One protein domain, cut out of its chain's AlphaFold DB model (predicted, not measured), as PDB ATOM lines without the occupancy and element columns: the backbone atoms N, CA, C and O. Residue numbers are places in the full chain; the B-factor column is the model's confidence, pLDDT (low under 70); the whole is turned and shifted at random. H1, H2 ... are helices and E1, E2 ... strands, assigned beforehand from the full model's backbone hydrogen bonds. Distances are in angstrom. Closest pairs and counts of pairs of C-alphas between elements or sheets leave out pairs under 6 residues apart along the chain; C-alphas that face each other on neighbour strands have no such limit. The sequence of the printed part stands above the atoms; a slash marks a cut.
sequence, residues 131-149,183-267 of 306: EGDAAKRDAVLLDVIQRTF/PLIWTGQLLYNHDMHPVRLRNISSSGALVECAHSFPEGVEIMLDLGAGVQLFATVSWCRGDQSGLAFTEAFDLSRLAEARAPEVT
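AT A GLANCE: This is residues 131 to 149 and 183 to 267 of the 306 residues of the protein "PilZ domain-containing protein" of Sphingomonas rhizophila (UniProt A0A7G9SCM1). A small closed barrel of six antiparallel strands makes the body, and beyond one end of it stand two helices, short H2 nearer the barrel and long H1 past it. Round the ring run E1, E2, E3, E6, E5, E4 and back to E1. The printed part has 104 residues, in chain order H1, E1 to E6, H2, of mixed class, helices and strands. It is compact, with a radius of gyration of the C-alphas of 13.2 A, and elongated, spanning 37 by 23 by 23 A.

IN THESE COORDINATES: Find C-alpha 187 at (136.957, 129.964, 143.751), where E1, residues 187 to 192, begins. E2, residues 195 to 204, is 22.5 A long and bends by 73 degrees at residue 201. E3 is residues 208 to 212 and E4 222 to 226. E5, residues 232 to 241, is 23.3 A long and bends by 71 degrees at residue 238; E6 is residues 244 to 249. H2, residues 255 to 259, ends at C-alpha (138.186, 118.878, 137.058). H1, residues 134 to 148, is 20.8 A long.

HOW THE PARTS SIT: E1 E2 E3 and E4 E5 E6 are meanders, each strand the antiparallel neighbour of the one before. E1 to E4 and E3 to E6 are Greek keys, a meander plus a strand, the first strand neighbouring the fourth. Look for N 190 and O 197 at 2.8 A in the hairpin E1 and E2, and for N 226 and O 189 at 2.8 A where E4 closes on E1. H1 and H2 touch, closest at the C-alphas of Val 144 and Ala 259, 4.6 A; neither is on the barrel. In H1 every O i to N i+4 pair is within hydrogen-bond range; in H2 0 of 1 is, but 2 of 2 O i to N i+3 pairs are.

THE WHOLE: The farthest C-alphas, of Phe 149 and Gly 220, are 38.6 A apart. Residues 150 to 182 are not printed, a 13.4 A gap between C-alphas 149 and 183. Of the links printed whole, none is long. Mean pLDDT of the printed part is 74.8; residues 134 to 149 and 261 to 267 are among those under 70.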
ATOM      1  N   GLU A 131     137.676 116.291 150.186       70.69
ATOM      2  CA  GLU A 131     137.344 115.291 151.202       70.69
ATOM      3  C   GLU A 131     136.612 114.092 150.590       70.69
ATOM      4  O   GLU A 131     135.595 114.228 149.911       70.69
ATOM      5  N   GLY A 132     137.134 112.891 150.839       62.75
ATOM      6  CA  GLY A 132     136.650 111.648 150.245       62.75
ATOM      7  C   GLY A 132     137.758 110.603 150.130       62.75
ATOM      8  O   GLY A 132     138.848 110.778 150.685       62.75
ATOM      9  N   ASP A 133     137.462 109.529 149.397       70.25
ATOM     10  CA  ASP A 133     138.407 108.451 149.083       70.25
ATOM     11  C   ASP A 133     139.696 108.978 148.423       70.25
ATOM     12  O   ASP A 133     139.653 109.845 147.548       70.25
ATOM     13  N   ALA A 134     140.841 108.428 148.833       57.38
ATOM     14  CA  ALA A 134     142.153 108.893 148.396       57.38
ATOM     15  C   ALA A 134     142.402 108.633 146.902       57.38
ATOM     16  O   ALA A 134     142.934 109.505 146.220       57.38
ATOM     17  N   ALA A 135     141.964 107.488 146.363       63.44
ATOM     18  CA  ALA A 135     142.147 107.185 144.943       63.44
ATOM     19  C   ALA A 135     141.293 108.104 144.054       63.44
ATOM     20  O   ALA A 135     141.776 108.602 143.037       63.44
ATOM     21  N   LYS A 136     140.050 108.400 144.465       60.44
ATOM     22  CA  LYS A 136     139.212 109.417 143.805       60.44
ATOM     23  C   LYS A 136     139.832 110.812 143.883       60.44
ATOM     24  O   LYS A 136     139.853 111.514 142.877       60.44
ATOM     25  N   ARG A 137     140.363 111.205 145.044       61.03
ATOM     26  CA  ARG A 137     141.032 112.502 145.232       61.03
ATOM     27  C   ARG A 137     142.233 112.657 144.303       61.03
ATOM     28  O   ARG A 137     142.316 113.646 143.582       61.03
ATOM     29  N   ASP A 138     143.124 111.670 144.283       58.72
ATOM     30  CA  ASP A 138     144.313 111.683 143.432       58.72
ATOM     31  C   ASP A 138     143.937 111.706 141.941       58.72
ATOM     32  O   ASP A 138     144.557 112.434 141.167       58.72
ATOM     33  N   ALA A 139     142.878 110.992 141.535       60.28
ATOM     34  CA  ALA A 139     142.355 111.042 140.169       60.28
ATOM     35  C   ALA A 139     141.830 112.438 139.782       60.28
ATOM     36  O   ALA A 139     142.196 112.943 138.720       60.28
ATOM     37  N   VAL A 140     141.047 113.094 140.652       57.94
ATOM     38  CA  VAL A 140     140.583 114.482 140.449       57.94
ATOM     39  C   VAL A 140     141.772 115.424 140.284       57.94
ATOM     40  O   VAL A 140     141.808 116.217 139.348       57.94
ATOM     41  N   LEU A 141     142.772 115.324 141.162       56.44
ATOM     42  CA  LEU A 141     143.955 116.184 141.123       56.44
ATOM     43  C   LEU A 141     144.785 115.977 139.854       56.44
ATOM     44  O   LEU A 141     145.251 116.953 139.266       56.44
ATOM     45  N   LEU A 142     144.947 114.732 139.404       54.50
ATOM     46  CA  LEU A 142     145.645 114.417 138.160       54.50
ATOM     47  C   LEU A 142     144.908 114.970 136.934       54.50
ATOM     48  O   LEU A 142     145.557 115.572 136.082       54.50
ATOM     49  N   ASP A 143     143.583 114.826 136.860       52.47
ATOM     50  CA  ASP A 143     142.779 115.347 135.745       52.47
ATOM     51  C   ASP A 143     142.781 116.888 135.720       52.47
ATOM     52  O   ASP A 143     143.066 117.502 134.693       52.47
ATOM     53  N   VAL A 144     142.612 117.533 136.882       55.31
ATOM     54  CA  VAL A 144     142.772 118.990 137.049       55.31
ATOM     55  C   VAL A 144     144.135 119.463 136.541       55.31
ATOM     56  O   VAL A 144     144.206 120.448 135.802       55.31
ATOM     57  N   ILE A 145     145.220 118.775 136.917       48.97
ATOM     58  CA  ILE A 145     146.577 119.134 136.494       48.97
ATOM     59  C   ILE A 145     146.738 118.956 134.978       48.97
ATOM     60  O   ILE A 145     147.252 119.857 134.319       48.97
ATOM     61  N   GLN A 146     146.271 117.840 134.414       48.59
ATOM     62  CA  GLN A 146     146.371 117.558 132.979       48.59
ATOM     63  C   GLN A 146     145.579 118.562 132.131       48.59
ATOM     64  O   GLN A 146     146.102 119.058 131.135       48.59
ATOM     65  N   ARG A 147     144.355 118.914 132.541       53.91
ATOM     66  CA  ARG A 147     143.505 119.888 131.835       53.91
ATOM     67  C   ARG A 147     144.013 121.322 131.969       53.91
ATOM     68  O   ARG A 147     144.004 122.065 130.992       53.91
ATOM     69  N   THR A 148     144.468 121.714 133.161       43.12
ATOM     70  CA  THR A 148     144.889 123.100 133.445       43.12
ATOM     71  C   THR A 148     146.306 123.396 132.944       43.12
ATOM     72  O   THR A 148     146.589 124.520 132.532       43.12
ATOM     73  N   PHE A 149     147.200 122.400 132.941       47.06
ATOM     74  CA  PHE A 149     148.626 122.556 132.623       47.06
ATOM     75  C   PHE A 149     149.076 121.711 131.424       47.06
ATOM     76  O   PHE A 149     150.235 121.305 131.354       47.06
ATOM     77  N   PRO A 183     148.796 122.567 145.935       47.22
ATOM     78  CA  PRO A 183     148.756 124.033 145.914       47.22
ATOM     79  C   PRO A 183     147.412 124.658 145.523       47.22
ATOM     80  O   PRO A 183     147.297 125.885 145.526       47.22
ATOM     81  N   LEU A 184     146.455 123.843 145.084       51.44
ATOM     82  CA  LEU A 184     145.281 124.294 144.346       51.44
ATOM     83  C   LEU A 184     144.269 125.010 145.255       51.44
ATOM     84  O   LEU A 184     143.908 124.517 146.327       51.44
ATOM     85  N   ILE A 185     143.819 126.176 144.794       61.66
ATOM     86  CA  ILE A 185     142.775 127.002 145.398       61.66
ATOM     87  C   ILE A 185     141.626 127.110 144.397       61.66
ATOM     88  O   ILE A 185     141.800 127.640 143.297       61.66
ATOM     89  N   TRP A 186     140.436 126.670 144.798       71.12
ATOM     90  CA  TRP A 186     139.216 126.897 144.023       71.12
ATOM     91  C   TRP A 186     138.469 128.144 144.500       71.12
ATOM     92  O   TRP A 186     138.401 128.458 145.693       71.12
ATOM     93  N   THR A 187     137.871 128.838 143.539       75.56
ATOM     94  CA  THR A 187     136.957 129.964 143.751       75.56
ATOM     95  C   THR A 187     135.675 129.717 142.971       75.56
ATOM     96  O   THR A 187     135.691 129.033 141.948       75.56
ATOM     97  N   GLY A 188     134.571 130.267 143.459       79.25
ATOM     98  CA  GLY A 188     133.256 130.156 142.840       79.25
ATOM     99  C   GLY A 188     132.402 131.382 143.132       79.25
ATOM    100  O   GLY A 188     132.897 132.400 143.626       79.25
ATOM    101  N   GLN A 189     131.113 131.280 142.843       87.19
ATOM    102  CA  GLN A 189     130.110 132.296 143.137       87.19
ATOM    103  C   GLN A 189     128.902 131.641 143.809       87.19
ATOM    104  O   GLN A 189     128.428 130.605 143.354       87.19
ATOM    105  N   LEU A 190     128.405 132.240 144.890       89.19
ATOM    106  CA  LEU A 190     127.117 131.893 145.480       89.19
ATOM    107  C   LEU A 190     126.033 132.806 144.918       89.19
ATOM    108  O   LEU A 190     126.134 134.023 145.054       89.19
ATOM    109  N   LEU A 191     124.993 132.223 144.327       92.06
ATOM    110  CA  LEU A 191     123.767 132.934 143.980       92.06
ATOM    111  C   LEU A 191     122.805 132.901 145.176       92.06
ATOM    112  O   LEU A 191     122.391 131.823 145.609       92.06
ATOM    113  N   TYR A 192     122.432 134.080 145.673       91.12
ATOM    114  CA  TYR A 192     121.463 134.276 146.753       91.12
ATOM    115  C   TYR A 192     120.647 135.548 146.492       91.12
ATOM    116  O   TYR A 192     121.213 136.564 146.113       91.12
ATOM    117  N   ASN A 193     119.319 135.514 146.662       86.44
ATOM    118  CA  ASN A 193     118.426 136.667 146.428       86.44
ATOM    119  C   ASN A 193     118.643 137.409 145.083       86.44
ATOM    120  O   ASN A 193     118.442 138.616 145.001       86.44
ATOM    121  N   HIS A 194     119.009 136.676 144.024       86.56
ATOM    122  CA  HIS A 194     119.402 137.185 142.695       86.56
ATOM    123  C   HIS A 194     120.771 137.891 142.605       86.56
ATOM    124  O   HIS A 194     121.194 138.217 141.496       86.56
ATOM    125  N   ASP A 195     121.495 138.046 143.715       87.38
ATOM    126  CA  ASP A 195     122.862 138.565 143.758       87.38
ATOM    127  C   ASP A 195     123.901 137.433 143.700       87.38
ATOM    128  O   ASP A 195     123.696 136.330 144.214       87.38
ATOM    129  N   MET A 196     125.047 137.709 143.065       86.69
ATOM    130  CA  MET A 196     126.175 136.776 142.964       86.69
ATOM    131  C   MET A 196     127.323 137.217 143.872       86.69
ATOM    132  O   MET A 196     127.942 138.261 143.657       86.69
ATOM    133  N   HIS A 197     127.654 136.391 144.858       82.94
ATOM    134  CA  HIS A 197     128.704 136.658 145.834       82.94
ATOM    135  C   HIS A 197     129.947 135.812 145.524       82.94
ATOM    136  O   HIS A 197     129.846 134.584 145.515       82.94
ATOM    137  N   PRO A 198     131.128 136.405 145.274       76.25
ATOM    138  CA  PRO A 198     132.347 135.629 145.068       76.25
ATOM    139  C   PRO A 198     132.733 134.891 146.355       76.25
ATOM    140  O   PRO A 198     132.702 135.466 147.445       76.25
ATOM    141  N   VAL A 199     133.121 133.622 146.218       76.88
ATOM    142  CA  VAL A 199     133.527 132.766 147.338       76.88
ATOM    143  C   VAL A 199     134.827 132.027 147.073       76.88
ATOM    144  O   VAL A 199     135.145 131.650 145.942       76.88
ATOM    145  N   ARG A 200     135.568 131.762 148.149       73.88
ATOM    146  CA  ARG A 200     136.704 130.838 148.152       73.88
ATOM    147  C   ARG A 200     136.269 129.496 148.720       73.88
ATOM    148  O   ARG A 200     135.715 129.436 149.812       73.88
ATOM    149  N   LEU A 201     136.579 128.414 148.016       77.31
ATOM    150  CA  LEU A 201     136.319 127.059 148.487       77.31
ATOM    151  C   LEU A 201     137.430 126.649 149.471       77.31
ATOM    152  O   LEU A 201     138.613 126.684 149.129       77.31
ATOM    153  N   ARG A 202     137.075 126.300 150.710       76.19
ATOM    154  CA  ARG A 202     138.016 125.866 151.763       76.19
ATOM    155  C   ARG A 202     138.050 124.343 151.898       76.19
ATOM    156  O   ARG A 202     139.134 123.784 152.054       76.19
ATOM    157  N   ASN A 203     136.909 123.669 151.769       77.50
ATOM    158  CA  ASN A 203     136.853 122.236 151.481       77.50
ATOM    159  C   ASN A 203     135.637 121.894 150.604       77.50
ATOM    160  O   ASN A 203     134.723 122.706 150.462       77.50
ATOM    161  N   ILE A 204     135.645 120.703 150.012       82.44
ATOM    162  CA  ILE A 204     134.517 120.118 149.283       82.44
ATOM    163  C   ILE A 204     134.527 118.599 149.436       82.44
ATOM    164  O   ILE A 204     135.581 117.968 149.368       82.44
ATOM    165  N   SER A 205     133.350 118.018 149.630       80.38
ATOM    166  CA  SER A 205     133.097 116.580 149.685       80.38
ATOM    167  C   SER A 205     131.975 116.214 148.710       80.38
ATOM    168  O   SER A 205     131.471 117.064 147.977       80.38
ATOM    169  N   SER A 206     131.538 114.955 148.697       80.88
ATOM    170  CA  SER A 206     130.347 114.563 147.935       80.88
ATOM    171  C   SER A 206     129.027 115.071 148.533       80.88
ATOM    172  O   SER A 206     128.005 114.969 147.868       80.88
ATOM    173  N   SER A 207     129.000 115.566 149.773       85.75
ATOM    174  CA  SER A 207     127.764 115.983 150.464       85.75
ATOM    175  C   SER A 207     127.745 117.447 150.900       85.75
ATOM    176  O   SER A 207     126.726 117.911 151.411       85.75
ATOM    177  N   GLY A 208     128.837 118.189 150.726       86.50
ATOM    178  CA  GLY A 208     128.892 119.585 151.133       86.50
ATOM    179  C   GLY A 208     130.229 120.264 150.873       86.50
ATOM    180  O   GLY A 208     131.175 119.664 150.363       86.50
ATOM    181  N   ALA A 209     130.304 121.535 151.253       83.00
ATOM    182  CA  ALA A 209     131.496 122.364 151.131       83.00
ATOM    183  C   ALA A 209     131.561 123.430 152.226       83.00
ATOM    184  O   ALA A 209     130.548 124.007 152.612       83.00
ATOM    185  N   LEU A 210     132.770 123.753 152.670       77.38
ATOM    186  CA  LEU A 210     133.070 124.959 153.427       77.38
ATOM    187  C   LEU A 210     133.503 126.039 152.446       77.38
ATOM    188  O   LEU A 210     134.510 125.885 151.748       77.38
ATOM    189  N   VAL A 211     132.779 127.151 152.437       77.81
ATOM    190  CA  VAL A 211     133.126 128.335 151.650       77.81
ATOM    191  C   VAL A 211     133.443 129.517 152.555       77.81
ATOM    192  O   VAL A 211     132.976 129.600 153.690       77.81
ATOM    193  N   GLU A 212     134.246 130.434 152.029       75.69
ATOM    194  CA  GLU A 212     134.540 131.721 152.645       75.69
ATOM    195  C   GLU A 212     134.044 132.857 151.747       75.69
ATOM    196  O   GLU A 212     134.355 132.891 150.551       75.69
ATOM    197  N   CYS A 213     133.258 133.765 152.322       72.50
ATOM    198  CA  CYS A 213     132.598 134.886 151.668       72.50
ATOM    199  C   CYS A 213     132.486 136.073 152.631       72.50
ATOM    200  O   CYS A 213     132.153 135.891 153.794       72.50
ATOM    201  N   ALA A 214     132.642 137.301 152.133       68.38
ATOM    202  CA  ALA A 214     132.366 138.507 152.922       68.38
ATOM    203  C   ALA A 214     130.858 138.757 153.167       68.38
ATOM    204  O   ALA A 214     130.491 139.696 153.874       68.38
ATOM    205  N   HIS A 215     129.972 137.965 152.552       72.12
ATOM    206  CA  HIS A 215     128.531 138.011 152.784       72.12
ATOM    207  C   HIS A 215     128.119 136.884 153.738       72.12
ATOM    208  O   HIS A 215     128.449 135.723 153.509       72.12
ATOM    209  N   SER A 216     127.375 137.232 154.790       77.19
ATOM    210  CA  SER A 216     126.841 136.268 155.753       77.19
ATOM    211  C   SER A 216     125.455 135.804 155.312       77.19
ATOM    212  O   SER A 216     124.511 136.597 155.283       77.19
ATOM    213  N   PHE A 217     125.331 134.521 154.975       83.38
ATOM    214  CA  PHE A 217     124.066 133.910 154.567       83.38
ATOM    215  C   PHE A 217     123.300 133.381 155.792       83.38
ATOM    216  O   PHE A 217     123.922 132.773 156.669       83.38
ATOM    217  N   PRO A 218     121.966 133.559 155.879       86.69
ATOM    218  CA  PRO A 218     121.181 132.966 156.957       86.69
ATOM    219  C   PRO A 218     121.182 131.432 156.891       86.69
ATOM    220  O   PRO A 218     121.175 130.839 155.813       86.69
ATOM    221  N   GLU A 219     121.157 130.780 158.052       91.12
ATOM    222  CA  GLU A 219     121.088 129.317 158.146       91.12
ATOM    223  C   GLU A 219     119.735 128.791 157.633       91.12
ATOM    224  O   GLU A 219     118.696 129.428 157.807       91.12
ATOM    225  N   GLY A 220     119.746 127.628 156.980       90.00
ATOM    226  CA  GLY A 220     118.570 127.015 156.354       90.00
ATOM    227  C   GLY A 220     118.193 127.573 154.976       90.00
ATOM    228  O   GLY A 220     117.238 127.088 154.375       90.00
ATOM    229  N   VAL A 221     118.922 128.563 154.453       93.00
ATOM    230  CA  VAL A 221     118.670 129.145 153.126       93.00
ATOM    231  C   VAL A 221     119.209 128.248 152.013       93.00
ATOM    232  O   VAL A 221     120.345 127.774 152.082       93.00
ATOM    233  N   GLU A 222     118.407 128.062 150.964       94.12
ATOM    234  CA  GLU A 222     118.831 127.453 149.702       94.12
ATOM    235  C   GLU A 222     119.610 128.460 148.846       94.12
ATOM    236  O   GLU A 222     119.164 129.584 148.610       94.12
ATOM    237  N   ILE A 223     120.780 128.043 148.373       94.94
ATOM    238  CA  ILE A 223     121.678 128.813 147.514       94.94
ATOM    239  C   ILE A 223     122.219 127.921 146.391       94.94
ATOM    240  O   ILE A 223     122.193 126.691 146.480       94.94
ATOM    241  N   MET A 224     122.763 128.538 145.345       94.88
ATOM    242  CA  MET A 224     123.470 127.818 144.284       94.88
ATOM    243  C   MET A 224     124.951 128.197 144.284       94.88
ATOM    244  O   MET A 224     125.285 129.374 144.159       94.88
ATOM    245  N   LEU A 225     125.829 127.202 144.408       92.69
ATOM    246  CA  LEU A 225     127.275 127.338 144.256       92.69
ATOM    247  C   LEU A 225     127.665 127.059 142.804       92.69
ATOM    248  O   LEU A 225     127.567 125.927 142.338       92.69
ATOM    249  N   ASP A 226     128.135 128.086 142.107       90.62
ATOM    250  CA  ASP A 226     128.714 127.994 140.769       90.62
ATOM    251  C   ASP A 226     130.248 127.967 140.876       90.62
ATOM    252  O   ASP A 226     130.871 128.922 141.345       90.62
ATOM    253  N   LEU A 227     130.870 126.861 140.466       82.62
ATOM    254  CA  LEU A 227     132.329 126.701 140.397       82.62
ATOM    255  C   LEU A 227     132.888 127.060 139.004       82.62
ATOM    256  O   LEU A 227     134.064 126.838 138.714       82.62
ATOM    257  N   GLY A 228     132.057 127.638 138.136       79.88
ATOM    258  CA  GLY A 228     132.358 127.985 136.756       79.88
ATOM    259  C   GLY A 228     132.266 126.797 135.798       79.88
ATOM    260  O   GLY A 228     132.102 125.645 136.195       79.88
ATOM    261  N   ALA A 229     132.362 127.099 134.498       75.25
ATOM    262  CA  ALA A 229     132.320 126.120 133.404       75.25
ATOM    263  C   ALA A 229     131.082 125.184 133.398       75.25
ATOM    264  O   ALA A 229     131.109 124.112 132.802       75.25
ATOM    265  N   GLY A 230     129.972 125.608 134.019       78.38
ATOM    266  CA  GLY A 230     128.731 124.828 134.113       78.38
ATOM    267  C   GLY A 230     128.672 123.857 135.299       78.38
ATOM    268  O   GLY A 230     127.733 123.065 135.397       78.38
ATOM    269  N   VAL A 231     129.644 123.905 136.216       84.81
ATOM    270  CA  VAL A 231     129.627 123.125 137.460       84.81
ATOM    271  C   VAL A 231     128.861 123.903 138.533       84.81
ATOM    272  O   VAL A 231     129.437 124.668 139.303       84.81
ATOM    273  N   GLN A 232     127.544 123.704 138.557       91.06
ATOM    274  CA  GLN A 232     126.619 124.304 139.521       91.06
ATOM    275  C   GLN A 232     126.086 123.252 140.503       91.06
ATOM    276  O   GLN A 232     125.776 122.126 140.109       91.06
ATOM    277  N   LEU A 233     125.991 123.625 141.780       91.25
ATOM    278  CA  LEU A 233     125.519 122.785 142.878       91.25
ATOM    279  C   LEU A 233     124.440 123.528 143.670       91.25
ATOM    280  O   LEU A 233     124.681 124.638 144.145       91.25
ATOM    281  N   PHE A 234     123.276 122.910 143.867       94.19
ATOM    282  CA  PHE A 234     122.279 123.401 144.821       94.19
ATOM    283  C   PHE A 234     122.646 122.950 146.235       94.19
ATOM    284  O   PHE A 234     123.042 121.799 146.448       94.19
ATOM    285  N   ALA A 235     122.558 123.872 147.190       94.12
ATOM    286  CA  ALA A 235     122.972 123.637 148.562       94.12
ATOM    287  C   ALA A 235     122.118 124.414 149.564       94.12
ATOM    288  O   ALA A 235     121.642 125.510 149.279       94.12
ATOM    289  N   THR A 236     122.001 123.888 150.779       95.00
ATOM    290  CA  THR A 236     121.448 124.601 151.931       95.00
ATOM    291  C   THR A 236     122.581 125.052 152.849       95.00
ATOM    292  O   THR A 236     123.486 124.274 153.169       95.00
ATOM    293  N   VAL A 237     122.525 126.298 153.323       92.75
ATOM    294  CA  VAL A 237     123.435 126.809 154.359       92.75
ATOM    295  C   VAL A 237     123.151 126.073 155.668       92.75
ATOM    296  O   VAL A 237     122.147 126.320 156.330       92.75
ATOM    297  N   SER A 238     124.030 125.148 156.042       83.38
ATOM    298  CA  SER A 238     123.918 124.366 157.281       83.38
ATOM    299  C   SER A 238     124.310 125.168 158.515       83.38
ATOM    300  O   SER A 238     123.797 124.906 159.596       83.38
ATOM    301  N   TRP A 239     125.251 126.101 158.358       78.44
ATOM    302  CA  TRP A 239     125.686 127.019 159.406       78.44
ATOM    303  C   TRP A 239     126.428 128.218 158.809       78.44
ATOM    304  O   TRP A 239     127.044 128.100 157.744       78.44
ATOM    305  N   CYS A 240     126.432 129.349 159.516       67.88
ATOM    306  CA  CYS A 240     127.223 130.526 159.149       67.88
ATOM    307  C   CYS A 240     127.974 131.100 160.362       67.88
ATOM    308  O   CYS A 240     127.409 131.268 161.443       67.88
ATOM    309  N   ARG A 241     129.270 131.400 160.211       60.44
ATOM    310  CA  ARG A 241     130.117 131.933 161.287       60.44
ATOM    311  C   ARG A 241     131.160 132.913 160.751       60.44
ATOM    312  O   ARG A 241     132.231 132.513 160.300       60.44
ATOM    313  N   GLY A 242     130.874 134.207 160.896       70.19
ATOM    314  CA  GLY A 242     131.701 135.265 160.311       70.19
ATOM    315  C   GLY A 242     131.701 135.133 158.791       70.19
ATOM    316  O   GLY A 242     130.646 134.913 158.206       70.19
ATOM    317  N   ASP A 243     132.882 135.173 158.184       71.00
ATOM    318  CA  ASP A 243     133.044 135.038 156.732       71.00
ATOM    319  C   ASP A 243     132.944 133.580 156.238       71.00
ATOM    320  O   ASP A 243     133.189 133.310 155.067       71.00
ATOM    321  N   GLN A 244     132.653 132.601 157.104       69.12
ATOM    322  CA  GLN A 244     132.612 131.179 156.740       69.12
ATOM    323  C   GLN A 244     131.193 130.617 156.769       69.12
ATOM    324  O   GLN A 244     130.462 130.798 157.743       69.12
ATOM    325  N   SER A 245     130.828 129.863 155.730       73.88
ATOM    326  CA  SER A 245     129.531 129.189 155.629       73.88
ATOM    327  C   SER A 245     129.717 127.718 155.268       73.88
ATOM    328  O   SER A 245     130.421 127.381 154.313       73.88
ATOM    329  N   GLY A 246     129.075 126.838 156.034       78.62
ATOM    330  CA  GLY A 246     128.998 125.413 155.734       78.62
ATOM    331  C   GLY A 246     127.792 125.124 154.854       78.62
ATOM    332  O   GLY A 246     126.663 125.440 155.225       78.62
ATOM    333  N   LEU A 247     128.025 124.515 153.698       89.38
ATOM    334  CA  LEU A 247     127.012 124.171 152.708       89.38
ATOM    335  C   LEU A 247     126.777 122.661 152.731       89.38
ATOM    336  O   LEU A 247     127.738 121.900 152.622       89.38
ATOM    337  N   ALA A 248     125.522 122.229 152.826       90.44
ATOM    338  CA  ALA A 248     125.118 120.851 152.553       90.44
ATOM    339  C   ALA A 248     124.496 120.795 151.159       90.44
ATOM    340  O   ALA A 248     123.591 121.572 150.865       90.44
ATOM    341  N   PHE A 249     124.983 119.913 150.293       93.25
ATOM    342  CA  PHE A 249     124.461 119.780 148.936       93.25
ATOM    343  C   PHE A 249     123.116 119.052 148.942       93.25
ATOM    344  O   PHE A 249     122.940 118.066 149.660       93.25
ATOM    345  N   THR A 250     122.171 119.529 148.129       91.06
ATOM    346  CA  THR A 250     120.839 118.921 147.984       91.06
ATOM    347  C   THR A 250     120.926 117.520 147.371       91.06
ATOM    348  O   THR A 250     120.159 116.630 147.732       91.06
ATOM    349  N   GLU A 251     121.896 117.309 146.479       88.88
ATOM    350  CA  GLU A 251     122.221 116.020 145.866       88.88
ATOM    351  C   GLU A 251     123.709 115.698 146.044       88.88
ATOM    352  O   GLU A 251     124.539 116.591 146.229       88.88
ATOM    353  N   ALA A 252     124.064 114.413 145.973       84.56
ATOM    354  CA  ALA A 252     125.452 113.991 146.106       84.56
ATOM    355  C   ALA A 252     126.291 114.450 144.898       84.56
ATOM    356  O   ALA A 252     126.034 114.056 143.760       84.56
ATOM    357  N   PHE A 253     127.326 115.250 145.151       84.88
ATOM    358  CA  PHE A 253     128.223 115.763 144.123       84.88
ATOM    359  C   PHE A 253     129.293 114.735 143.737       84.88
ATOM    360  O   PHE A 253     130.002 114.193 144.590       84.88
ATOM    361  N   ASP A 254     129.453 114.504 142.434       84.12
ATOM    362  CA  ASP A 254     130.597 113.767 141.902       84.12
ATOM    363  C   ASP A 254     131.832 114.675 141.858       84.12
ATOM    364  O   ASP A 254     131.966 115.535 140.985       84.12
ATOM    365  N   LEU A 255     132.758 114.435 142.791       79.88
ATOM    366  CA  LEU A 255     134.039 115.138 142.904       79.88
ATOM    367  C   LEU A 255     134.855 115.136 141.599       79.88
ATOM    368  O   LEU A 255     135.625 116.070 141.382       79.88
ATOM    369  N   SER A 256     134.659 114.151 140.713       72.75
ATOM    370  CA  SER A 256     135.279 114.090 139.377       72.75
ATOM    371  C   SER A 256     135.013 115.362 138.562       72.75
ATOM    372  O   SER A 256     135.896 115.863 137.867       72.75
ATOM    373  N   ARG A 257     133.826 115.960 138.724       77.94
ATOM    374  CA  ARG A 257     133.410 117.185 138.024       77.94
ATOM    375  C   ARG A 257     134.133 118.443 138.507       77.94
ATOM    376  O   ARG A 257     134.072 119.473 137.844       77.94
ATOM    377  N   LEU A 258     134.892 118.386 139.605       73.50
ATOM    378  CA  LEU A 258     135.762 119.494 140.015       73.50
ATOM    379  C   LEU A 258     136.911 119.740 139.010       73.50
ATOM    380  O   LEU A 258     137.429 120.853 138.943       73.50
ATOM    381  N   ALA A 259     137.262 118.740 138.190       65.25
ATOM    382  CA  ALA A 259     138.186 118.878 137.058       65.25
ATOM    383  C   ALA A 259     137.563 119.550 135.816       65.25
ATOM    384  O   ALA A 259     138.282 119.978 134.915       65.25
ATOM    385  N   GLU A 260     136.232 119.647 135.760       72.00
ATOM    386  CA  GLU A 260     135.484 120.366 134.718       72.00
ATOM    387  C   GLU A 260     135.207 121.824 135.095       72.00
ATOM    388  O   GLU A 260     134.933 122.632 134.213       72.00
ATOM    389  N   ALA A 261     135.282 122.152 136.388       69.88
ATOM    390  CA  ALA A 261     135.061 123.489 136.922       69.88
ATOM    391  C   ALA A 261     136.105 124.502 136.412       69.88
ATOM    392  O   ALA A 261     137.093 124.152 135.758       69.88
ATOM    393  N   ARG A 262     135.922 125.788 136.744       65.31
ATOM    394  CA  ARG A 262     136.931 126.816 136.457       65.31
ATOM    395  C   ARG A 262     138.283 126.380 137.027       65.31
ATOM    396  O   ARG A 262     138.382 126.046 138.207       65.31
ATOM    397  N   ALA A 263     139.310 126.440 136.179       57.06
ATOM    398  CA  ALA A 263     140.680 126.087 136.527       57.06
ATOM    399  C   ALA A 263     141.097 126.710 137.879       57.06
ATOM    400  O   ALA A 263     140.991 127.935 138.031       57.06
ATOM    401  N   PRO A 264     141.554 125.902 138.852       55.66
ATOM    402  CA  PRO A 264     142.000 126.411 140.138       55.66
ATOM    403  C   PRO A 264     143.282 127.222 140.007       55.66
ATOM    404  O   PRO A 264     144.127 126.989 139.141       55.66
ATOM    405  N   GLU A 265     143.462 128.135 140.948       50.16
ATOM    406  CA  GLU A 265     144.702 128.877 141.086       50.16
ATOM    407  C   GLU A 265     145.743 128.027 141.830       50.16
ATOM    408  O   GLU A 265     145.441 127.381 142.834       50.16
ATOM    409  N   VAL A 266     146.985 128.008 141.345       37.84
ATOM    410  CA  VAL A 266     148.102 127.299 141.988       37.84
ATOM    411  C   VAL A 266     148.847 128.261 142.905       37.84
ATOM    412  O   VAL A 266     149.475 129.203 142.425       37.84
ATOM    413  N   THR A 267     148.891 127.980 144.213       37.31
ATOM    414  CA  THR A 267     149.909 128.618 145.065       37.31
ATOM    415  C   THR A 267     151.316 128.252 144.570       37.31
ATOM    416  O   THR A 267     151.610 127.070 144.373       37.31
TER     417      THR A 267